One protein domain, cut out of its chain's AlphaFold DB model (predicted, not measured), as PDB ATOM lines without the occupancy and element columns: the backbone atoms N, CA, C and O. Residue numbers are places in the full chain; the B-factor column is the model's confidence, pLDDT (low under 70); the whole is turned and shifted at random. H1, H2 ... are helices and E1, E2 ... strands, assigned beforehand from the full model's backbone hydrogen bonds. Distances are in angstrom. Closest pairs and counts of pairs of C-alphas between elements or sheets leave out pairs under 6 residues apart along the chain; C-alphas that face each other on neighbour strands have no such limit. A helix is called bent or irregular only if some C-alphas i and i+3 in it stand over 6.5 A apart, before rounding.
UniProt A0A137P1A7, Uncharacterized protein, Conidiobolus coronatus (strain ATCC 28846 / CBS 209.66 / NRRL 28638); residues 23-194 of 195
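Overview. This is residues 23 to 194 of the 195 residues of an uncharacterized protein of Conidiobolus coronatus (strain ATCC 28846 / CBS 209.66 / NRRL 28638) (UniProt A0A137P1A7). A long helix, H2, runs along one side of the model, and two small strand pairs pack one after the other along it: E5 of the pair E4 and E5 on its first part, E3 of the pair E3 and E6 farther on. H5 packs on E3 with its first residues and, with H4 and H3, makes three helices laid side by side in succession, each running opposite to the next; the hairpin of E1 and E2 lies by the beginning of H3, and the short H1 lies by the beginning of H2. The 172 printed residues include five named helices and six named strands, in the order H1, H2, E1, E2, H3, H4, E3, E4, E5, E6, H5, and the strands form three separate antiparallel pairs. The class is mixed, helices and strands; the whole is compact, with a radius of gyration of the C-alphas of 17.0 A and spans of 50 by 44 by 28 A.

Arrangement. Begin at Ser 23 and go on to residues 30 to 31, which pair antiparallel with residues 161 to 162 of E4, residues 160 to 163. Next comes H1, residues 35 to 40, close to but not clearly touching H2, residues 44 to 69; their closest C-alphas, of Trp 38 and Lys 44, are 7.0 A apart. Look then at E1, residues 90 to 92, and E2, residues 98 to 100, an antiparallel hairpin with N 91 and O 99 at 2.9 A. E1 is near H3, residues 102 to 113, which forms a helical hairpin with H4, residues 131 to 142: they touch at a shallow tilt of 16 degrees, opposite ways, closest at the C-alphas of Val 113 and Gly 133, 5.9 A. E3, residues 149 to 151, comes to 5.3 A from H2 at the C-alphas of Val 149 and His 59. E4 forms an antiparallel hairpin with E5, residues 166 to 170, where N 161 and O 169 are 2.8 A apart; the closest C-alphas of E5 and H2, of Leu 167 and Ile 47, are 5.5 A apart. E6, residues 177 to 179, is antiparallel to E3, with N 151 and O 177 at 2.8 A. H5, residues 181 to 194, touches H4 at a shallow tilt of 2 degrees, opposite ways, closest at the C-alphas of Ile 186 and Glu 139, 7.0 A. Every O i to N i+4 pair is within hydrogen-bond range in H1, H2, H3 and H4, but 6 of 10 are in H5, which is irregular: its C-alphas 189 and 192 are 7.4 A apart.

Along the chain. Find C-alpha 35 at (138.396, 108.015, 116.940), where H1 begins. From C-alpha 44 at (135.544, 118.744, 114.292), H2 runs 37.7 A to C-alpha 69. H3 is 15.9 A long, H4 16.5 A, and E5, the longest strand, 11.6 A. H5 runs 18.7 A and ends at C-alpha 194, at (128.913, 101.221, 121.941).

Size, cuts and confidence. The two C-alphas farthest apart, of Pro 42 and Ala 94, are 52.7 A apart. The printed part has no cut, and its long links are H2 to E1, with 20 residues, and H3 to H4, with 17. The mean pLDDT of the printed part is 81.0; residues 23 to 25, 64 to 93, 95 to 99 and 194 are under 70.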
ATOM      1  N   SER A  23     120.896 112.548 104.304       64.44
ATOM      2  CA  SER A  23     120.688 111.433 105.232       64.44
ATOM      3  C   SER A  23     120.361 110.154 104.478       64.44
ATOM      4  O   SER A  23     119.537 110.181 103.568       64.44
ATOM      5  N   GLY A  24     121.022 109.050 104.832       64.94
ATOM      6  CA  GLY A  24     120.897 107.775 104.122       64.94
ATOM      7  C   GLY A  24     122.057 106.814 104.395       64.94
ATOM      8  O   GLY A  24     122.914 107.086 105.233       64.94
ATOM      9  N   ILE A  25     122.066 105.670 103.710       63.84
ATOM     10  CA  ILE A  25     123.090 104.611 103.841       63.84
ATOM     11  C   ILE A  25     124.266 104.876 102.899       63.84
ATOM     12  O   ILE A  25     125.433 104.841 103.304       63.84
ATOM     13  N   ASP A  26     123.930 105.212 101.658       72.81
ATOM     14  CA  ASP A  26     124.867 105.352 100.551       72.81
ATOM     15  C   ASP A  26     125.071 106.826 100.212       72.81
ATOM     16  O   ASP A  26     124.708 107.316  99.142       72.81
ATOM     17  N   ILE A  27     125.631 107.554 101.178       80.06
ATOM     18  CA  ILE A  27     126.095 108.924 100.971       80.06
ATOM     19  C   ILE A  27     127.560 108.870 100.545       80.06
ATOM     20  O   ILE A  27     128.404 108.319 101.255       80.06
ATOM     21  N   GLU A  28     127.853 109.454  99.387       85.06
ATOM     22  CA  GLU A  28     129.212 109.614  98.878       85.06
ATOM     23  C   GLU A  28     129.979 110.658  99.704       85.06
ATOM     24  O   GLU A  28     129.487 111.760  99.938       85.06
ATOM     25  N   GLY A  29     131.198 110.326 100.129       88.12
ATOM     26  CA  GLY A  29     132.086 111.227 100.861       88.12
ATOM     27  C   GLY A  29     133.027 110.484 101.804       88.12
ATOM     28  O   GLY A  29     132.990 109.255 101.911       88.12
ATOM     29  N   ASP A  30     133.861 111.244 102.505       91.88
ATOM     30  CA  ASP A  30     134.851 110.712 103.434       91.88
ATOM     31  C   ASP A  30     134.163 110.263 104.729       91.88
ATOM     32  O   ASP A  30     133.525 111.059 105.424       91.88
ATOM     33  N   LYS A  31     134.285 108.974 105.057       92.25
ATOM     34  CA  LYS A  31     133.769 108.395 106.305       92.25
ATOM     35  C   LYS A  31     134.851 108.393 107.375       92.25
ATOM     36  O   LYS A  31     136.020 108.159 107.083       92.25
ATOM     37  N   ILE A  32     134.435 108.599 108.620       91.56
ATOM     38  CA  ILE A  32     135.320 108.574 109.785       91.56
ATOM     39  C   ILE A  32     135.197 107.203 110.449       91.56
ATOM     40  O   ILE A  32     134.155 106.862 111.011       91.56
ATOM     41  N   ASN A  33     136.256 106.406 110.383       89.38
ATOM     42  CA  ASN A  33     136.254 105.021 110.846       89.38
ATOM     43  C   ASN A  33     136.798 104.894 112.269       89.38
ATOM     44  O   ASN A  33     136.353 104.031 113.032       89.38
ATOM     45  N   THR A  34     137.742 105.762 112.637       90.69
ATOM     46  CA  THR A  34     138.436 105.699 113.926       90.69
ATOM     47  C   THR A  34     138.282 106.979 114.736       90.69
ATOM     48  O   THR A  34     138.056 108.073 114.217       90.69
ATOM     49  N   ILE A  35     138.430 106.853 116.054       90.25
ATOM     50  CA  ILE A  35     138.396 108.015 116.940       90.25
ATOM     51  C   ILE A  35     139.644 108.901 116.766       90.25
ATOM     52  O   ILE A  35     139.582 110.109 116.977       90.25
ATOM     53  N   GLN A  36     140.768 108.321 116.338       93.38
ATOM     54  CA  GLN A  36     141.993 109.051 116.013       93.38
ATOM     55  C   GLN A  36     141.789 109.952 114.789       93.38
ATOM     56  O   GLN A  36     142.150 111.126 114.851       93.38
ATOM     57  N   GLU A  37     141.144 109.445 113.730       93.69
ATOM     58  CA  GLU A  37     140.729 110.258 112.575       93.69
ATOM     59  C   GLU A  37     139.833 111.417 113.017       93.69
ATOM     60  O   GLU A  37     140.093 112.567 112.670       93.69
ATOM     61  N   TRP A  38     138.829 111.138 113.858       93.88
ATOM     62  CA  TRP A  38     137.950 112.174 114.403       93.88
ATOM     63  C   TRP A  38     138.723 113.269 115.151       93.88
ATOM     64  O   TRP A  38     138.482 114.463 114.952       93.88
ATOM     65  N   TYR A  39     139.666 112.885 116.014       93.31
ATOM     66  CA  TYR A  39     140.433 113.850 116.795       93.31
ATOM     67  C   TYR A  39     141.413 114.676 115.958       93.31
ATOM     68  O   TYR A  39     141.669 115.824 116.343       93.31
ATOM     69  N   ALA A  40     141.903 114.126 114.844       94.44
ATOM     70  CA  ALA A  40     142.803 114.789 113.905       94.44
ATOM     71  C   ALA A  40     142.103 115.829 113.010       94.44
ATOM     72  O   ALA A  40     142.777 116.680 112.430       94.44
ATOM     73  N   LEU A  41     140.767 115.806 112.909       93.44
ATOM     74  CA  LEU A  41     140.032 116.755 112.075       93.44
ATOM     75  C   LEU A  41     140.111 118.189 112.633       93.44
ATOM     76  O   LEU A  41     139.652 118.445 113.755       93.44
ATOM     77  N   PRO A  42     140.606 119.163 111.843       91.88
ATOM     78  CA  PRO A  42     140.804 120.536 112.307       91.88
ATOM     79  C   PRO A  42     139.485 121.251 112.621       91.88
ATOM     80  O   PRO A  42     139.434 122.130 113.476       91.88
ATOM     81  N   ASN A  43     138.392 120.864 111.964       91.25
ATOM     82  CA  ASN A  43     137.093 121.519 112.072       91.25
ATOM     83  C   ASN A  43     136.027 120.661 112.778       91.25
ATOM     84  O   ASN A  43     134.832 120.938 112.650       91.25
ATOM     85  N   LYS A  44     136.443 119.651 113.554       93.25
ATOM     86  CA  LYS A  44     135.544 118.744 114.292       93.25
ATOM     87  C   LYS A  44     134.488 119.466 115.137       93.25
ATOM     88  O   LYS A  44     133.349 119.018 115.211       93.25
ATOM     89  N   TYR A  45     134.839 120.611 115.730       92.56
ATOM     90  CA  TYR A  45     133.899 121.426 116.505       92.56
ATOM     91  C   TYR A  45     132.732 121.927 115.643       92.56
ATOM     92  O   TYR A  45     131.576 121.765 116.020       92.56
ATOM     93  N   ASN A  46     133.023 122.450 114.448       90.44
ATOM     94  CA  ASN A  46     131.997 122.933 113.523       90.44
ATOM     95  C   ASN A  46     131.104 121.784 113.039       90.44
ATOM     96  O   ASN A  46     129.885 121.931 113.026       90.44
ATOM     97  N   ILE A  47     131.699 120.625 112.733       91.06
ATOM     98  CA  ILE A  47     130.957 119.409 112.361       91.06
ATOM     99  C   ILE A  47     129.976 119.012 113.473       91.06
ATOM    100  O   ILE A  47     128.805 118.765 113.194       91.06
ATOM    101  N   MET A  48     130.414 119.010 114.737       90.19
ATOM    102  CA  MET A  48     129.532 118.720 115.874       90.19
ATOM    103  C   MET A  48     128.414 119.748 116.031       90.19
ATOM    104  O   MET A  48     127.275 119.371 116.294       90.19
ATOM    105  N   CYS A  49     128.716 121.038 115.871       89.31
ATOM    106  CA  CYS A  49     127.700 122.085 115.932       89.31
ATOM    107  C   CYS A  49     126.633 121.901 114.847       89.31
ATOM    108  O   CYS A  49     125.447 122.073 115.127       89.31
ATOM    109  N   ASP A  50     127.032 121.540 113.630       87.38
ATOM    110  CA  ASP A  50     126.094 121.326 112.530       87.38
ATOM    111  C   ASP A  50     125.283 120.037 112.713       87.38
ATOM    112  O   ASP A  50     124.065 120.059 112.536       87.38
ATOM    113  N   ALA A  51     125.903 118.957 113.199       88.12
ATOM    114  CA  ALA A  51     125.192 117.738 113.584       88.12
ATOM    115  C   ALA A  51     124.164 117.999 114.705       88.12
ATOM    116  O   ALA A  51     123.037 117.508 114.648       88.12
ATOM    117  N   TYR A  52     124.513 118.819 115.701       87.25
ATOM    118  CA  TYR A  52     123.594 119.201 116.774       87.25
ATOM    119  C   TYR A  52     122.413 120.021 116.246       87.25
ATOM    120  O   TYR A  52     121.266 119.722 116.567       87.25
ATOM    121  N   LYS A  53     122.660 121.018 115.385       85.00
ATOM    122  CA  LYS A  53     121.583 121.790 114.741       85.00
ATOM    123  C   LYS A  53     120.659 120.893 113.922       85.00
ATOM    124  O   LYS A  53     119.447 121.087 113.957       85.00
ATOM    125  N   TYR A  54     121.222 119.919 113.208       83.56
ATOM    126  CA  TYR A  54     120.447 118.935 112.464       83.56
ATOM    127  C   TYR A  54     119.541 118.117 113.394       83.56
ATOM    128  O   TYR A  54     118.342 118.014 113.154       83.56
ATOM    129  N   ARG A  55     120.073 117.620 114.514       86.38
ATOM    130  CA  ARG A  55     119.295 116.906 115.536       86.38
ATOM    131  C   ARG A  55     118.146 117.748 116.103       86.38
ATOM    132  O   ARG A  55     117.004 117.299 116.114       86.38
ATOM    133  N   GLU A  56     118.420 118.987 116.511       85.12
ATOM    134  CA  GLU A  56     117.385 119.907 117.014       85.12
ATOM    135  C   GLU A  56     116.305 120.184 115.956       85.12
ATOM    136  O   GLU A  56     115.117 120.321 116.264       85.12
ATOM    137  N   HIS A  57     116.703 120.234 114.685       81.19
ATOM    138  CA  HIS A  57     115.778 120.375 113.576       81.19
ATOM    139  C   HIS A  57     114.843 119.159 113.439       81.19
ATOM    140  O   HIS A  57     113.632 119.357 113.316       81.19
ATOM    141  N   LEU A  58     115.358 117.924 113.542       77.69
ATOM    142  CA  LEU A  58     114.528 116.706 113.550       77.69
ATOM    143  C   LEU A  58     113.489 116.740 114.674       77.69
ATOM    144  O   LEU A  58     112.304 116.467 114.453       77.69
ATOM    145  N   HIS A  59     113.916 117.135 115.876       84.06
ATOM    146  CA  HIS A  59     113.030 117.251 117.033       84.06
ATOM    147  C   HIS A  59     111.921 118.276 116.778       84.06
ATOM    148  O   HIS A  59     110.749 118.027 117.076       84.06
ATOM    149  N   LYS A  60     112.272 119.430 116.197       80.31
ATOM    150  CA  LYS A  60     111.328 120.510 115.890       80.31
ATOM    151  C   LYS A  60     110.297 120.103 114.838       80.31
ATOM    152  O   LYS A  60     109.109 120.351 115.054       80.31
ATOM    153  N   ILE A  61     110.726 119.489 113.733       73.06
ATOM    154  CA  ILE A  61     109.811 119.025 112.679       73.06
ATOM    155  C   ILE A  61     108.837 117.997 113.243       73.06
ATOM    156  O   ILE A  61     107.628 118.161 113.090       73.06
ATOM    157  N   THR A  62     109.346 117.004 113.978       74.19
ATOM    158  CA  THR A  62     108.500 115.945 114.541       74.19
ATOM    159  C   THR A  62     107.396 116.528 115.427       74.19
ATOM    160  O   THR A  62     106.222 116.195 115.274       74.19
ATOM    161  N   ARG A  63     107.734 117.487 116.301       73.44
ATOM    162  CA  ARG A  63     106.746 118.184 117.146       73.44
ATOM    163  C   ARG A  63     105.713 118.965 116.331       73.44
ATOM    164  O   ARG A  63     104.542 119.001 116.706       73.44
ATOM    165  N   SER A  64     106.138 119.609 115.244       69.12
ATOM    166  CA  SER A  64     105.246 120.368 114.363       69.12
ATOM    167  C   SER A  64     104.229 119.459 113.672       69.12
ATOM    168  O   SER A  64     103.048 119.801 113.603       69.12
ATOM    169  N   TRP A  65     104.663 118.287 113.209       65.38
ATOM    170  CA  TRP A  65     103.788 117.303 112.576       65.38
ATOM    171  C   TRP A  65     102.785 116.700 113.559       65.38
ATOM    172  O   TRP A  65     101.591 116.703 113.263       65.38
ATOM    173  N   ILE A  66     103.233 116.297 114.756       65.38
ATOM    174  CA  ILE A  66     102.347 115.819 115.835       65.38
ATOM    175  C   ILE A  66     101.233 116.842 116.105       65.38
ATOM    176  O   ILE A  66     100.061 116.490 116.214       65.38
ATOM    177  N   ARG A  67     101.585 118.133 116.169       62.25
ATOM    178  CA  ARG A  67     100.620 119.214 116.408       62.25
ATOM    179  C   ARG A  67      99.653 119.432 115.241       62.25
ATOM    180  O   ARG A  67      98.491 119.738 115.488       62.25
ATOM    181  N   SER A  68     100.133 119.345 114.001       56.72
ATOM    182  CA  SER A  68      99.371 119.754 112.811       56.72
ATOM    183  C   SER A  68      98.418 118.675 112.313       56.72
ATOM    184  O   SER A  68      97.322 118.990 111.864       56.72
ATOM    185  N   PHE A  69      98.816 117.409 112.412       54.81
ATOM    186  CA  PHE A  69      98.029 116.299 111.876       54.81
ATOM    187  C   PHE A  69      97.170 115.606 112.926       54.81
ATOM    188  O   PHE A  69      96.499 114.632 112.605       54.81
ATOM    189  N   GLY A  70      97.198 116.079 114.180       45.59
ATOM    190  CA  GLY A  70      96.485 115.420 115.271       45.59
ATOM    191  C   GLY A  70      96.858 113.943 115.381       45.59
ATOM    192  O   GLY A  70      96.048 113.150 115.851       45.59
ATOM    193  N   LEU A  71      98.063 113.583 114.917       49.56
ATOM    194  CA  LEU A  71      98.654 112.270 115.079       49.56
ATOM    195  C   LEU A  71      98.893 112.103 116.584       49.56
ATOM    196  O   LEU A  71      99.980 112.352 117.095       49.56
ATOM    197  N   GLY A  72      97.826 111.744 117.304       40.06
ATOM    198  CA  GLY A  72      97.897 111.096 118.610       40.06
ATOM    199  C   GLY A  72      98.610 109.747 118.503       40.06
ATOM    200  O   GLY A  72      99.097 109.228 119.498       40.06
ATOM    201  N   ASN A  73      98.753 109.254 117.273       44.38
ATOM    202  CA  ASN A  73      99.546 108.104 116.907       44.38
ATOM    203  C   ASN A  73     100.986 108.576 116.690       44.38
ATOM    204  O   ASN A  73     101.274 109.244 115.697       44.38
ATOM    205  N   ASP A  74     101.891 108.198 117.589       45.78
ATOM    206  CA  ASP A  74     103.340 108.466 117.575       45.78
ATOM    207  C   ASP A  74     104.091 107.991 116.298       45.78
ATOM    208  O   ASP A  74     105.318 107.935 116.275       45.78
ATOM    209  N   LEU A  75     103.400 107.627 115.214       49.94
ATOM    210  CA  LEU A  75     103.958 106.940 114.055       49.94
ATOM    211  C   LEU A  75     103.236 107.305 112.750       49.94
ATOM    212  O   LEU A  75     102.552 106.490 112.135       49.94
ATOM    213  N   GLY A  76     103.478 108.511 112.246       41.66
ATOM    214  CA  GLY A  76     103.630 108.664 110.800       41.66
ATOM    215  C   GLY A  76     105.035 108.187 110.457       41.66
ATOM    216  O   GLY A  76     105.940 109.014 110.434       41.66
ATOM    217  N   LEU A  77     105.228 106.865 110.330       46.16
ATOM    218  CA  LEU A  77     106.520 106.229 110.048       46.16
ATOM    219  C   LEU A  77     107.229 107.000 108.932       46.16
ATOM    220  O   LEU A  77     106.867 106.884 107.761       46.16
ATOM    221  N   ILE A  78     108.239 107.795 109.294       46.66
ATOM    222  CA  ILE A  78     109.188 108.306 108.316       46.66
ATOM    223  C   ILE A  78     109.883 107.066 107.772       46.66
ATOM    224  O   ILE A  78     110.758 106.483 108.411       46.66
ATOM    225  N   HIS A  79     109.438 106.623 106.604       42.41
ATOM    226  CA  HIS A  79     110.192 105.686 105.805       42.41
ATOM    227  C   HIS A  79     111.439 106.435 105.343       42.41
ATOM    228  O   HIS A  79     111.404 107.224 104.403       42.41
ATOM    229  N   ILE A  80     112.545 106.218 106.049       48.34
ATOM    230  CA  ILE A  80     113.856 106.372 105.436       48.34
ATOM    231  C   ILE A  80     113.911 105.201 104.463       48.34
ATOM    232  O   ILE A  80     113.882 104.060 104.924       48.34
ATOM    233  N   GLU A  81     113.843 105.469 103.154       42.47
ATOM    234  CA  GLU A  81     113.893 104.422 102.126       42.47
ATOM    235  C   GLU A  81     115.003 103.418 102.502       42.47
ATOM    236  O   GLU A  81     116.116 103.809 102.857       42.47
ATOM    237  N   ASP A  82     114.626 102.136 102.564       43.19
ATOM    238  CA  ASP A  82     115.420 100.971 102.996       43.19
ATOM    239  C   ASP A  82     115.610 100.692 104.505       43.19
ATOM    240  O   ASP A  82     116.127  99.627 104.856       43.19
ATOM    241  N   TYR A  83     115.108 101.528 105.424       46.72
ATOM    242  CA  TYR A  83     115.041 101.183 106.853       46.72
ATOM    243  C   TYR A  83     113.650 101.325 107.460       46.72
ATOM    244  O   TYR A  83     113.087 102.411 107.594       46.72
ATOM    245  N   GLN A  84     113.143 100.203 107.976       54.59
ATOM    246  CA  GLN A  84     112.132 100.250 109.023       54.59
ATOM    247  C   GLN A  84     112.765 100.875 110.264       54.59
ATOM    248  O   GLN A  84     113.611 100.255 110.913       54.59
ATOM    249  N   ILE A  85     112.341 102.094 110.593       59.94
ATOM    250  CA  ILE A  85     112.603 102.708 111.889       59.94
ATOM    251  C   ILE A  85     112.063 101.760 112.967       59.94
ATOM    252  O   ILE A  85     110.853 101.611 113.143       59.94
ATOM    253  N   ARG A  86     112.967 101.078 113.674       61.31
ATOM    254  CA  ARG A  86     112.618 100.218 114.804       61.31
ATOM    255  C   ARG A  86     112.785 101.025 116.069       61.31
ATOM    256  O   ARG A  86     113.899 101.365 116.441       61.31
ATOM    257  N   THR A  87     111.670 101.283 116.731       67.38
ATOM    258  CA  THR A  87     111.634 102.007 117.997       67.38
ATOM    259  C   THR A  87     111.255 101.009 119.097       67.38
ATOM    260  O   THR A  87     110.070 100.785 119.314       67.38
ATOM    261  N   PRO A  88     112.217 100.365 119.789       61.22
ATOM    262  CA  PRO A  88     111.958  99.269 120.728       61.22
ATOM    263  C   PRO A  88     111.172  99.678 121.975       61.22
ATOM    264  O   PRO A  88     110.826  98.818 122.775       61.22
ATOM    265  N   ILE A  89     110.950 100.980 122.169       67.94
ATOM    266  CA  ILE A  89     110.131 101.519 123.253       67.94
ATOM    267  C   ILE A  89     108.651 101.632 122.866       67.94
ATOM    268  O   ILE A  89     107.845 101.948 123.731       67.94
ATOM    269  N   LEU A  90     108.293 101.425 121.594       67.19
ATOM    270  CA  LEU A  90     106.905 101.478 121.146       67.19
ATOM    271  C   LEU A  90     106.257 100.102 121.270       67.19
ATOM    272  O   LEU A  90     106.696  99.137 120.646       67.19
ATOM    273  N   GLU A  91     105.183 100.039 122.046       67.88
ATOM    274  CA  GLU A  91     104.352  98.854 122.228       67.88
ATOM    275  C   GLU A  91     103.015  99.056 121.523       67.88
ATOM    276  O   GLU A  91     102.327 100.050 121.767       67.88
ATOM    277  N   GLN A  92     102.641  98.104 120.665       65.75
ATOM    278  CA  GLN A  92     101.334  98.116 120.019       65.75
ATOM    279  C   GLN A  92     100.251  97.697 121.023       65.75
ATOM    280  O   GLN A  92     100.343  96.642 121.650       65.75
ATOM    281  N   GLN A  93      99.236  98.532 121.167       69.69
ATOM    282  CA  GLN A  93      98.046  98.320 121.972       69.69
ATOM    283  C   GLN A  93      96.992  97.522 121.191       69.69
ATOM    284  O   GLN A  93      97.093  97.321 119.979       69.69
ATOM    285  N   ALA A  94      95.970  97.037 121.900       70.81
ATOM    286  CA  ALA A  94      94.927  96.175 121.332       70.81
ATOM    287  C   ALA A  94      94.061  96.865 120.258       70.81
ATOM    288  O   ALA A  94      93.495  96.196 119.398       70.81
ATOM    289  N   ASP A  95      93.970  98.191 120.303       67.88
ATOM    290  CA  ASP A  95      93.300  99.045 119.316       67.88
ATOM    291  C   ASP A  95      94.192  99.395 118.110       67.88
ATOM    292  O   ASP A  95      93.754 100.076 117.184       67.88
ATOM    293  N   GLY A  96      95.431  98.893 118.091       61.97
ATOM    294  CA  GLY A  96      96.418  99.171 117.056       61.97
ATOM    295  C   GLY A  96      97.233 100.443 117.291       61.97
ATOM    296  O   GLY A  96      98.106 100.731 116.467       61.97
ATOM    297  N   GLU A  97      97.003 101.177 118.386       61.84
ATOM    298  CA  GLU A  97      97.815 102.339 118.760       61.84
ATOM    299  C   GLU A  97      99.216 101.915 119.210       61.84
ATOM    300  O   GLU A  97      99.414 100.824 119.730       61.84
ATOM    301  N   TYR A  98     100.220 102.774 119.030       61.62
ATOM    302  CA  TYR A  98     101.565 102.538 119.560       61.62
ATOM    303  C   TYR A  98     101.848 103.520 120.686       61.62
ATOM    304  O   TYR A  98     101.778 104.730 120.474       61.62
ATOM    305  N   ILE A  99     102.220 103.006 121.860       66.75
ATOM    306  CA  ILE A  99     102.578 103.829 123.019       66.75
ATOM    307  C   ILE A  99     104.039 103.641 123.409       66.75
ATOM    308  O   ILE A  99     104.587 102.541 123.358       66.75
ATOM    309  N   SER A 100     104.663 104.734 123.841       74.75
ATOM    310  CA  SER A 100     106.004 104.725 124.424       74.75
ATOM    311  C   SER A 100     105.986 104.123 125.826       74.75
ATOM    312  O   SER A 100     105.485 104.749 126.762       74.75
ATOM    313  N   ASN A 101     106.575 102.944 126.007       83.31
ATOM    314  CA  ASN A 101     106.726 102.315 127.313       83.31
ATOM    315  C   ASN A 101     108.187 102.343 127.782       83.31
ATOM    316  O   ASN A 101     108.889 101.331 127.854       83.31
ATOM    317  N   MET A 102     108.652 103.544 128.141       87.00
ATOM    318  CA  MET A 102     110.003 103.736 128.681       87.00
ATOM    319  C   MET A 102     110.255 102.904 129.941       87.00
ATOM    320  O   MET A 102     111.366 102.420 130.141       87.00
ATOM    321  N   GLN A 103     109.243 102.706 130.788       88.50
ATOM    322  CA  GLN A 103     109.394 101.927 132.017       88.50
ATOM    323  C   GLN A 103     109.654 100.449 131.719       88.50
ATOM    324  O   GLN A 103     110.576  99.866 132.296       88.50
ATOM    325  N   HIS A 104     108.893  99.859 130.792       88.12
ATOM    326  CA  HIS A 104     109.127  98.490 130.344       88.12
ATOM    327  C   HIS A 104     110.512  98.345 129.714       88.12
ATOM    328  O   HIS A 104     111.286  97.483 130.138       88.12
ATOM    329  N   PHE A 105     110.878  99.249 128.797       89.69
ATOM    330  CA  PHE A 105     112.209  99.254 128.191       89.69
ATOM    331  C   PHE A 105     113.323  99.288 129.244       89.69
ATOM    332  O   PHE A 105     114.232  98.461 129.202       89.69
ATOM    333  N   ILE A 106     113.252 100.209 130.212       92.81
ATOM    334  CA  ILE A 106     114.267 100.349 131.263       92.81
ATOM    335  C   ILE A 106     114.343  99.084 132.121       92.81
ATOM    336  O   ILE A 106     115.441  98.654 132.465       92.81
ATOM    337  N   SER A 107     113.205  98.467 132.443       92.62
ATOM    338  CA  SER A 107     113.154  97.228 133.226       92.62
ATOM    339  C   SER A 107     113.821  96.051 132.501       92.62
ATOM    340  O   SER A 107     114.623  95.312 133.090       92.62
ATOM    341  N   VAL A 108     113.542  95.902 131.202       91.56
ATOM    342  CA  VAL A 108     114.175  94.886 130.352       91.56
ATOM    343  C   VAL A 108     115.670  95.166 130.211       91.56
ATOM    344  O   VAL A 108     116.489  94.278 130.451       91.56
ATOM    345  N   PHE A 109     116.042  96.407 129.898       92.25
ATOM    346  CA  PHE A 109     117.434  96.817 129.732       92.25
ATOM    347  C   PHE A 109     118.252  96.611 131.014       92.25
ATOM    348  O   PHE A 109     119.339  96.037 130.969       92.25
ATOM    349  N   GLU A 110     117.707  96.980 132.176       95.56
ATOM    350  CA  GLU A 110     118.320  96.727 133.481       95.56
ATOM    351  C   GLU A 110     118.544  95.233 133.736       95.56
ATOM    352  O   GLU A 110     119.599  94.844 134.245       95.56
ATOM    353  N   SER A 111     117.570  94.389 133.390       94.94
ATOM    354  CA  SER A 111     117.703  92.937 133.544       94.94
ATOM    355  C   SER A 111     118.894  92.405 132.747       94.94
ATOM    356  O   SER A 111     119.673  91.607 133.274       94.94
ATOM    357  N   ILE A 112     119.075  92.896 131.518       94.38
ATOM    358  CA  ILE A 112     120.186  92.502 130.649       94.38
ATOM    359  C   ILE A 112     121.521  93.035 131.173       94.38
ATOM    360  O   ILE A 112     122.486  92.279 131.262       94.38
ATOM    361  N   VAL A 113     121.573  94.299 131.604       94.44
ATOM    362  CA  VAL A 113     122.765  94.892 132.236       94.44
ATOM    363  C   VAL A 113     123.178  94.114 133.492       94.44
ATOM    364  O   VAL A 113     124.365  93.971 133.754       94.44
ATOM    365  N   LYS A 114     122.235  93.526 134.237       95.44
ATOM    366  CA  LYS A 114     122.524  92.645 135.387       95.44
ATOM    367  C   LYS A 114     122.972  91.226 135.001       95.44
ATOM    368  O   LYS A 114     123.274  90.424 135.884       95.44
ATOM    369  N   GLY A 115     123.039  90.909 133.707       92.50
ATOM    370  CA  GLY A 115     123.499  89.622 133.177       92.50
ATOM    371  C   GLY A 115     122.386  88.626 132.847       92.50
ATOM    372  O   GLY A 115     122.681  87.461 132.584       92.50
ATOM    373  N   ARG A 116     121.109  89.034 132.858       92.81
ATOM    374  CA  ARG A 116     120.016  88.153 132.416       92.81
ATOM    375  C   ARG A 116     119.942  88.126 130.892       92.81
ATOM    376  O   ARG A 116     120.009  89.164 130.243       92.81
ATOM    377  N   SER A 117     119.744  86.944 130.320       86.06
ATOM    378  CA  SER A 117     119.435  86.824 128.896       86.06
ATOM    379  C   SER A 117     117.958  87.136 128.665       86.06
ATOM    380  O   SER A 117     117.096  86.557 129.328       86.06
ATOM    381  N   VAL A 118     117.669  88.039 127.729       84.19
ATOM    382  CA  VAL A 118     116.308  88.335 127.273       84.19
ATOM    383  C   VAL A 118     116.280  88.171 125.758       84.19
ATOM    384  O   VAL A 118     116.998  88.861 125.034       84.19
ATOM    385  N   THR A 119     115.466  87.236 125.274       80.25
ATOM    386  CA  THR A 119     115.328  86.957 123.841       80.25
ATOM    387  C   THR A 119     114.856  88.201 123.091       80.25
ATOM    388  O   THR A 119     113.940  88.885 123.534       80.25
ATOM    389  N   GLY A 120     115.465  88.483 121.937       74.69
ATOM    390  CA  GLY A 120     115.068  89.597 121.068       74.69
ATOM    391  C   GLY A 120     115.733  90.939 121.383       74.69
ATOM    392  O   GLY A 120     115.582  91.874 120.601       74.69
ATOM    393  N   TYR A 121     116.521  91.030 122.459       78.06
ATOM    394  CA  TYR A 121     117.260  92.238 122.818       78.06
ATOM    395  C   TYR A 121     118.765  92.020 122.693       78.06
ATOM    396  O   TYR A 121     119.316  91.032 123.176       78.06
ATOM    397  N   TYR A 122     119.444  92.979 122.066       80.56
ATOM    398  CA  TYR A 122     120.898  93.023 122.009       80.56
ATOM    399  C   TYR A 122     121.409  94.191 122.849       80.56
ATOM    400  O   TYR A 122     121.055  95.343 122.601       80.56
ATOM    401  N   VAL A 123     122.270  93.887 123.820       84.25
ATOM    402  CA  VAL A 123     123.014  94.877 124.604       84.25
ATOM    403  C   VAL A 123     124.503  94.569 124.448       84.25
ATOM    404  O   VAL A 123     124.903  93.417 124.645       84.25
ATOM    405  N   PRO A 124     125.344  95.551 124.086       85.88
ATOM    406  CA  PRO A 124     126.780  95.333 123.969       85.88
ATOM    407  C   PRO A 124     127.407  94.816 125.264       85.88
ATOM    408  O   PRO A 124     127.100  95.293 126.356       85.88
ATOM    409  N   LYS A 125     128.336  93.858 125.141       89.19
ATOM    410  CA  LYS A 125     129.001  93.220 126.294       89.19
ATOM    411  C   LYS A 125     129.709  94.221 127.208       89.19
ATOM    412  O   LYS A 125     129.763  93.997 128.406       89.19
ATOM    413  N   CYS A 126     130.200  95.326 126.652       89.38
ATOM    414  CA  CYS A 126     130.824  96.420 127.398       89.38
ATOM    415  C   CYS A 126     129.876  97.145 128.367       89.38
ATOM    416  O   CYS A 126     130.354  97.926 129.179       89.38
ATOM    417  N   LEU A 127     128.562  96.901 128.287       91.69
ATOM    418  CA  LEU A 127     127.569  97.402 129.233       91.69
ATOM    419  C   LEU A 127     127.080  96.319 130.207       91.69
ATOM    420  O   LEU A 127     126.587  96.645 131.282       91.69
ATOM    421  N   ILE A 128     127.223  95.033 129.884       94.31
ATOM    422  CA  ILE A 128     126.696  93.941 130.713       94.31
ATOM    423  C   ILE A 128     127.603  93.717 131.924       94.31
ATOM    424  O   ILE A 128     128.780  93.416 131.776       94.31
ATOM    425  N   GLN A 129     127.028  93.828 133.120       96.00
ATOM    426  CA  GLN A 129     127.699  93.670 134.412       96.00
ATOM    427  C   GLN A 129     128.891  94.618 134.590       96.00
ATOM    428  O   GLN A 129     129.884  94.284 135.233       96.00
ATOM    429  N   THR A 130     128.776  95.823 134.034       95.50
ATOM    430  CA  THR A 130     129.818  96.850 134.087       95.50
ATOM    431  C   THR A 130     129.302  98.123 134.749       95.50
ATOM    432  O   THR A 130     128.105  98.416 134.706       95.50
ATOM    433  N   GLU A 131     130.211  98.914 135.320       95.44
ATOM    434  CA  GLU A 131     129.890 100.233 135.877       95.44
ATOM    435  C   GLU A 131     129.215 101.171 134.850       95.44
ATOM    436  O   GLU A 131     128.160 101.716 135.184       95.44
ATOM    437  N   PRO A 132     129.694 101.312 133.592       94.56
ATOM    438  CA  PRO A 132     128.994 102.102 132.577       94.56
ATOM    439  C   PRO A 132     127.553 101.650 132.332       94.56
ATOM    440  O   PRO A 132     126.662 102.487 132.202       94.56
ATOM    441  N   GLY A 133     127.298 100.338 132.306       94.75
ATOM    442  CA  GLY A 133     125.943  99.811 132.159       94.75
ATOM    443  C   GLY A 133     125.036 100.180 133.329       94.75
ATOM    444  O   GLY A 133     123.908 100.627 133.116       94.75
ATOM    445  N   TYR A 134     125.522 100.035 134.564       96.75
ATOM    446  CA  TYR A 134     124.757 100.409 135.755       96.75
ATOM    447  C   TYR A 134     124.484 101.915 135.815       96.75
ATOM    448  O   TYR A 134     123.352 102.313 136.090       96.75
ATOM    449  N   ASN A 135     125.475 102.747 135.488       96.75
ATOM    450  CA  ASN A 135     125.319 104.201 135.442       96.75
ATOM    451  C   ASN A 135     124.300 104.624 134.376       96.75
ATOM    452  O   ASN A 135     123.417 105.433 134.666       96.75
ATOM    453  N   LEU A 136     124.340 104.003 133.193       95.38
ATOM    454  CA  LEU A 136     123.353 104.225 132.140       95.38
ATOM    455  C   LEU A 136     121.931 103.882 132.612       95.38
ATOM    456  O   LEU A 136     121.016 104.683 132.435       95.38
ATOM    457  N   VAL A 137     121.734 102.727 133.258       95.88
ATOM    458  CA  VAL A 137     120.425 102.350 133.828       95.88
ATOM    459  C   VAL A 137     119.958 103.370 134.868       95.88
ATOM    460  O   VAL A 137     118.791 103.762 134.858       95.88
ATOM    461  N   CYS A 138     120.845 103.812 135.759       97.12
ATOM    462  CA  CYS A 138     120.527 104.814 136.775       97.12
ATOM    463  C   CYS A 138     120.107 106.153 136.155       97.12
ATOM    464  O   CYS A 138     119.113 106.735 136.586       97.12
ATOM    465  N   GLU A 139     120.818 106.640 135.135       97.12
ATOM    466  CA  GLU A 139     120.436 107.868 134.427       97.12
ATOM    467  C   GLU A 139     119.076 107.729 133.743       97.12
ATOM    468  O   GLU A 139     118.243 108.625 133.866       97.12
ATOM    469  N   LEU A 140     118.820 106.596 133.080       95.00
ATOM    470  CA  LEU A 140     117.531 106.335 132.441       95.00
ATOM    471  C   LEU A 140     116.382 106.326 133.466       95.00
ATOM    472  O   LEU A 140     115.355 106.964 133.255       95.00
ATOM    473  N   LYS A 141     116.555 105.669 134.617       96.06
ATOM    474  CA  LYS A 141     115.528 105.622 135.675       96.06
ATOM    475  C   LYS A 141     115.190 106.985 136.269       96.06
ATOM    476  O   LYS A 141     114.045 107.217 136.644       96.06
ATOM    477  N   ASN A 142     116.188 107.855 136.391       96.31
ATOM    478  CA  ASN A 142     116.042 109.160 137.031       96.31
ATOM    479  C   ASN A 142     115.638 110.271 136.049       96.31
ATOM    480  O   ASN A 142     115.426 111.413 136.460       96.31
ATOM    481  N   ALA A 143     115.541 109.963 134.755       95.25
ATOM    482  CA  ALA A 143     115.154 110.926 133.741       95.25
ATOM    483  C   ALA A 143     113.643 111.187 133.757       95.25
ATOM    484  O   ALA A 143     112.821 110.281 133.892       95.25
ATOM    485  N   LYS A 144     113.270 112.450 133.539       93.38
ATOM    486  CA  LYS A 144     111.893 112.825 133.222       93.38
ATOM    487  C   LYS A 144     111.746 112.889 131.710       93.38
ATOM    488  O   LYS A 144     112.315 113.772 131.078       93.38
ATOM    489  N   TYR A 145     110.975 111.966 131.153       89.12
ATOM    490  CA  TYR A 145     110.799 111.860 129.711       89.12
ATOM    491  C   TYR A 145     109.710 112.793 129.195       89.12
ATOM    492  O   TYR A 145     108.606 112.851 129.745       89.12
ATOM    493  N   SER A 146     110.035 113.528 128.136       89.06
ATOM    494  CA  SER A 146     109.057 114.287 127.367       89.06
ATOM    495  C   SER A 146     108.488 113.445 126.217       89.06
ATOM    496  O   SER A 146     108.758 112.248 126.108       89.06
ATOM    497  N   ARG A 147     107.612 114.040 125.394       82.81
ATOM    498  CA  ARG A 147     107.001 113.334 124.258       82.81
ATOM    499  C   ARG A 147     108.060 112.878 123.259       82.81
ATOM    500  O   ARG A 147     109.061 113.569 123.054       82.81
ATOM    501  N   ASN A 148     107.772 111.758 122.606       82.81
ATOM    502  CA  ASN A 148     108.630 111.192 121.584       82.81
ATOM    503  C   ASN A 148     108.853 112.174 120.426       82.81
ATOM    504  O   ASN A 148     107.946 112.877 119.977       82.81
ATOM    505  N   VAL A 149     110.087 112.202 119.936       82.94
ATOM    506  CA  VAL A 149     110.501 112.893 118.716       82.94
ATOM    507  C   VAL A 149     111.394 111.965 117.904       82.94
ATOM    508  O   VAL A 149     111.903 110.981 118.437       82.94
ATOM    509  N   LEU A 150     111.606 112.263 116.622       81.56
ATOM    510  CA  LEU A 150     112.576 111.511 115.839       81.56
ATOM    511  C   LEU A 150     113.986 111.771 116.380       81.56
ATOM    512  O   LEU A 150     114.514 112.877 116.269       81.56
ATOM    513  N   CYS A 151     114.589 110.725 116.926       85.88
ATOM    514  CA  CYS A 151     115.953 110.681 117.423       85.88
ATOM    515  C   CYS A 151     116.794 109.791 116.508       85.88
ATOM    516  O   CYS A 151     116.325 108.778 115.992       85.88
ATOM    517  N   HIS A 152     118.066 110.134 116.343       85.62
ATOM    518  CA  HIS A 152     119.040 109.305 115.640       85.62
ATOM    519  C   HIS A 152     119.637 108.230 116.568       85.62
ATOM    520  O   HIS A 152     120.023 107.159 116.101       85.62
ATOM    521  N   ASN A 153     119.769 108.522 117.871       86.31
ATOM    522  CA  ASN A 153     120.329 107.668 118.945       86.31
ATOM    523  C   ASN A 153     121.759 107.145 118.759       86.31
ATOM    524  O   ASN A 153     122.287 106.458 119.628       86.31
ATOM    525  N   ALA A 154     122.397 107.462 117.642       86.62
ATOM    526  CA  ALA A 154     123.747 107.045 117.299       86.62
ATOM    527  C   ALA A 154     124.481 108.164 116.556       86.62
ATOM    528  O   ALA A 154     125.289 107.901 115.669       86.62
ATOM    529  N   LEU A 155     124.172 109.423 116.873       88.88
ATOM    530  CA  LEU A 155     124.766 110.580 116.214       88.88
ATOM    531  C   LEU A 155     126.173 110.842 116.775       88.88
ATOM    532  O   LEU A 155     126.360 111.631 117.698       88.88
ATOM    533  N   CYS A 156     127.162 110.135 116.236       90.25
ATOM    534  CA  CYS A 156     128.572 110.246 116.604       90.25
ATOM    535  C   CYS A 156     129.460 110.368 115.357       90.25
ATOM    536  O   CYS A 156     128.964 110.339 114.233       90.25
ATOM    537  N   TYR A 157     130.780 110.465 115.548       91.00
ATOM    538  CA  TYR A 157     131.737 110.636 114.449       91.00
ATOM    539  C   TYR A 157     131.614 109.565 113.351       91.00
ATOM    540  O   TYR A 157     131.726 109.900 112.177       91.00
ATOM    541  N   LYS A 158     131.295 108.310 113.707       90.88
ATOM    542  CA  LYS A 158     131.080 107.215 112.738       90.88
ATOM    543  C   LYS A 158     129.846 107.406 111.857       90.88
ATOM    544  O   LYS A 158     129.704 106.737 110.840       90.88
ATOM    545  N   SER A 159     128.944 108.292 112.261       90.25
ATOM    546  CA  SER A 159     127.727 108.615 111.526       90.25
ATOM    547  C   SER A 159     127.942 109.779 110.562       90.25
ATOM    548  O   SER A 159     127.073 110.029 109.735       90.25
ATOM    549  N   PHE A 160     129.077 110.480 110.615       91.94
ATOM    550  CA  PHE A 160     129.339 111.635 109.761       91.94
ATOM    551  C   PHE A 160     130.012 111.233 108.449       91.94
ATOM    552  O   PHE A 160     130.983 110.478 108.426       91.94
ATOM    553  N   VAL A 161     129.501 111.798 107.359       90.62
ATOM    554  CA  VAL A 161     130.109 111.762 106.028       90.62
ATOM    555  C   VAL A 161     130.561 113.170 105.700       90.62
ATOM    556  O   VAL A 161     129.778 114.119 105.812       90.62
ATOM    557  N   LEU A 162     131.827 113.312 105.330       91.19
ATOM    558  CA  LEU A 162     132.443 114.600 105.063       91.19
ATOM    559  C   LEU A 162     132.661 114.814 103.564       91.19
ATOM    560  O   LEU A 162     132.894 113.877 102.806       91.19
ATOM    561  N   LYS A 163     132.615 116.076 103.141       88.38
ATOM    562  CA  LYS A 163     133.042 116.517 101.808       88.38
ATOM    563  C   LYS A 163     133.774 117.838 101.960       88.38
ATOM    564  O   LYS A 163     133.244 118.751 102.588       88.38
ATOM    565  N   ASN A 164     134.991 117.942 101.428       89.06
ATOM    566  CA  ASN A 164     135.852 119.123 101.595       89.06
ATOM    567  C   ASN A 164     136.052 119.517 103.071       89.06
ATOM    568  O   ASN A 164     135.980 120.696 103.417       89.06
ATOM    569  N   ASN A 165     136.255 118.529 103.951       87.62
ATOM    570  CA  ASN A 165     136.307 118.729 105.400       87.62
ATOM    571  C   ASN A 165     135.073 119.461 105.952       87.62
ATOM    572  O   ASN A 165     135.203 120.264 106.857       87.62
ATOM    573  N   GLN A 166     133.871 119.252 105.425       87.81
ATOM    574  CA  GLN A 166     132.628 119.785 105.992       87.81
ATOM    575  C   GLN A 166     131.623 118.655 106.168       87.81
ATOM    576  O   GLN A 166     131.681 117.674 105.430       87.81
ATOM    577  N   LEU A 167     130.712 118.787 107.138       88.19
ATOM    578  CA  LEU A 167     129.628 117.823 107.308       88.19
ATOM    579  C   LEU A 167     128.762 117.833 106.046       88.19
ATOM    580  O   LEU A 167     128.107 118.826 105.742       88.19
ATOM    581  N   HIS A 168     128.790 116.727 105.311       84.94
ATOM    582  CA  HIS A 168     128.043 116.554 104.073       84.94
ATOM    583  C   HIS A 168     126.808 115.683 104.281       84.94
ATOM    584  O   HIS A 168     125.751 115.948 103.711       84.94
ATOM    585  N   GLY A 169     126.931 114.663 105.129       84.75
ATOM    586  CA  GLY A 169     125.830 113.764 105.404       84.75
ATOM    587  C   GLY A 169     125.911 113.062 106.746       84.75
ATOM    588  O   GLY A 169     126.947 113.048 107.413       84.75
ATOM    589  N   ILE A 170     124.777 112.483 107.125       86.81
ATOM    590  CA  ILE A 170     124.590 111.699 108.338       86.81
ATOM    591  C   ILE A 170     124.074 110.309 107.946       86.81
ATOM    592  O   ILE A 170     123.107 110.168 107.199       86.81
ATOM    593  N   THR A 171     124.729 109.273 108.454       85.44
ATOM    594  CA  THR A 171     124.470 107.851 108.176       85.44
ATOM    595  C   THR A 171     124.187 107.097 109.481       85.44
ATOM    596  O   THR A 171     124.020 107.717 110.520       85.44
ATOM    597  N   ASN A 172     124.152 105.757 109.467       80.62
ATOM    598  CA  ASN A 172     123.922 104.925 110.663       80.62
ATOM    599  C   ASN A 172     122.524 105.118 111.295       80.62
ATOM    600  O   ASN A 172     122.336 105.033 112.509       80.62
ATOM    601  N   TRP A 173     121.520 105.293 110.434       79.69
ATOM    602  CA  TRP A 173     120.105 105.452 110.789       79.69
ATOM    603  C   TRP A 173     119.430 104.186 111.332       79.69
ATOM    604  O   TRP A 173     118.288 104.240 111.770       79.69
ATOM    605  N   ARG A 174     120.131 103.047 111.376       75.12
ATOM    606  CA  ARG A 174     119.605 101.772 111.903       75.12
ATOM    607  C   ARG A 174     119.180 101.816 113.379       75.12
ATOM    608  O   ARG A 174     118.492 100.909 113.832       75.12
ATOM    609  N   TYR A 175     119.628 102.828 114.123       77.81
ATOM    610  CA  TYR A 175     119.269 103.063 115.527       77.81
ATOM    611  C   TYR A 175     118.273 104.212 115.707       77.81
ATOM    612  O   TYR A 175     117.901 104.537 116.838       77.81
ATOM    613  N   ALA A 176     117.874 104.857 114.612       79.75
ATOM    614  CA  ALA A 176     116.945 105.964 114.665       79.75
ATOM    615  C   ALA A 176     115.536 105.476 115.011       79.75
ATOM    616  O   ALA A 176     115.148 104.355 114.677       79.75
ATOM    617  N   GLY A 177     114.770 106.346 115.657       79.19
ATOM    618  CA  GLY A 177     113.355 106.129 115.919       79.19
ATOM    619  C   GLY A 177     112.737 107.181 116.809       79.19
ATOM    620  O   GLY A 177     113.322 108.242 117.007       79.19
ATOM    621  N   TYR A 178     111.542 106.908 117.315       80.62
ATOM    622  CA  TYR A 178     110.772 107.884 118.080       80.62
ATOM    623  C   TYR A 178     111.016 107.708 119.573       80.62
ATOM    624  O   TYR A 178     110.466 106.814 120.204       80.62
ATOM    625  N   TYR A 179     111.856 108.561 120.147       85.94
ATOM    626  CA  TYR A 179     112.229 108.476 121.557       85.94
ATOM    627  C   TYR A 179     112.039 109.828 122.228       85.94
ATOM    628  O   TYR A 179     112.061 110.862 121.555       85.94
ATOM    629  N   PRO A 180     111.909 109.869 123.560       89.56
ATOM    630  CA  PRO A 180     112.076 111.117 124.277       89.56
ATOM    631  C   PRO A 180     113.472 111.696 123.976       89.56
ATOM    632  O   PRO A 180     114.454 110.945 123.971       89.56
ATOM    633  N   PRO A 181     113.625 113.010 123.757       91.38
ATOM    634  CA  PRO A 181     114.934 113.610 123.490       91.38
ATOM    635  C   PRO A 181     115.921 113.404 124.653       91.38
ATOM    636  O   PRO A 181     117.135 113.355 124.451       91.38
ATOM    637  N   GLU A 182     115.421 113.237 125.881       93.69
ATOM    638  CA  GLU A 182     116.244 112.904 127.045       93.69
ATOM    639  C   GLU A 182     116.902 111.527 126.907       93.69
ATOM    640  O   GLU A 182     118.054 111.367 127.307       93.69
ATOM    641  N   PHE A 183     116.216 110.555 126.294       92.06
ATOM    642  CA  PHE A 183     116.784 109.239 126.013       92.06
ATOM    643  C   PHE A 183     117.990 109.354 125.076       92.06
ATOM    644  O   PHE A 183     119.071 108.876 125.414       92.06
ATOM    645  N   GLU A 184     117.843 110.057 123.948       91.38
ATOM    646  CA  GLU A 184     118.941 110.274 123.000       91.38
ATOM    647  C   GLU A 184     120.129 110.976 123.673       91.38
ATOM    648  O   GLU A 184     121.276 110.562 123.495       91.38
ATOM    649  N   ASN A 185     119.871 112.001 124.492       92.25
ATOM    650  CA  ASN A 185     120.915 112.718 125.228       92.25
ATOM    651  C   ASN A 185     121.668 111.820 126.220       92.25
ATOM    652  O   ASN A 185     122.881 111.966 126.362       92.25
ATOM    653  N   ILE A 186     120.976 110.901 126.897       93.62
ATOM    654  CA  ILE A 186     121.608 109.931 127.797       93.62
ATOM    655  C   ILE A 186     122.454 108.949 126.986       93.62
ATOM    656  O   ILE A 186     123.651 108.844 127.236       93.62
ATOM    657  N   ILE A 187     121.884 108.303 125.962       90.38
ATOM    658  CA  ILE A 187     122.599 107.337 125.109       90.38
ATOM    659  C   ILE A 187     123.850 107.960 124.478       90.38
ATOM    660  O   ILE A 187     124.904 107.325 124.462       90.38
ATOM    661  N   SER A 188     123.769 109.224 124.050       88.69
ATOM    662  CA  SER A 188     124.882 109.984 123.461       88.69
ATOM    663  C   SER A 188     126.150 109.975 124.324       88.69
ATOM    664  O   SER A 188     127.254 109.896 123.787       88.69
ATOM    665  N   LYS A 189     126.012 110.003 125.658       90.00
ATOM    666  CA  LYS A 189     127.147 109.982 126.600       90.00
ATOM    667  C   LYS A 189     127.879 108.641 126.606       90.00
ATOM    668  O   LYS A 189     129.074 108.594 126.880       90.00
ATOM    669  N   TYR A 190     127.169 107.562 126.286       88.69
ATOM    670  CA  TYR A 190     127.679 106.194 126.333       88.69
ATOM    671  C   TYR A 190     128.046 105.648 124.945       88.69
ATOM    672  O   TYR A 190     128.569 104.538 124.849       88.69
ATOM    673  N   LEU A 191     127.853 106.424 123.867       83.12
ATOM    674  CA  LEU A 191     128.168 106.002 122.493       83.12
ATOM    675  C   LEU A 191     129.628 105.587 122.293       83.12
ATOM    676  O   LEU A 191     129.893 104.727 121.461       83.12
ATOM    677  N   VAL A 192     130.563 106.148 123.064       76.25
ATOM    678  CA  VAL A 192     131.988 105.772 123.013       76.25
ATOM    679  C   VAL A 192     132.242 104.321 123.437       76.25
ATOM    680  O   VAL A 192     133.237 103.735 123.034       76.25
ATOM    681  N   PHE A 193     131.351 103.727 124.235       70.44
ATOM    682  CA  PHE A 193     131.439 102.316 124.616       70.44
ATOM    683  C   PHE A 193     130.724 101.411 123.612       70.44
ATOM    684  O   PHE A 193     131.028 100.225 123.519       70.44
ATOM    685  N   LEU A 194     129.756 101.958 122.878       68.06
ATOM    686  CA  LEU A 194     128.913 101.221 121.941       68.06
ATOM    687  C   LEU A 194     129.579 101.029 120.567       68.06
ATOM    688  O   LEU A 194     129.122 100.180 119.799       68.06
TER     689      LEU A 194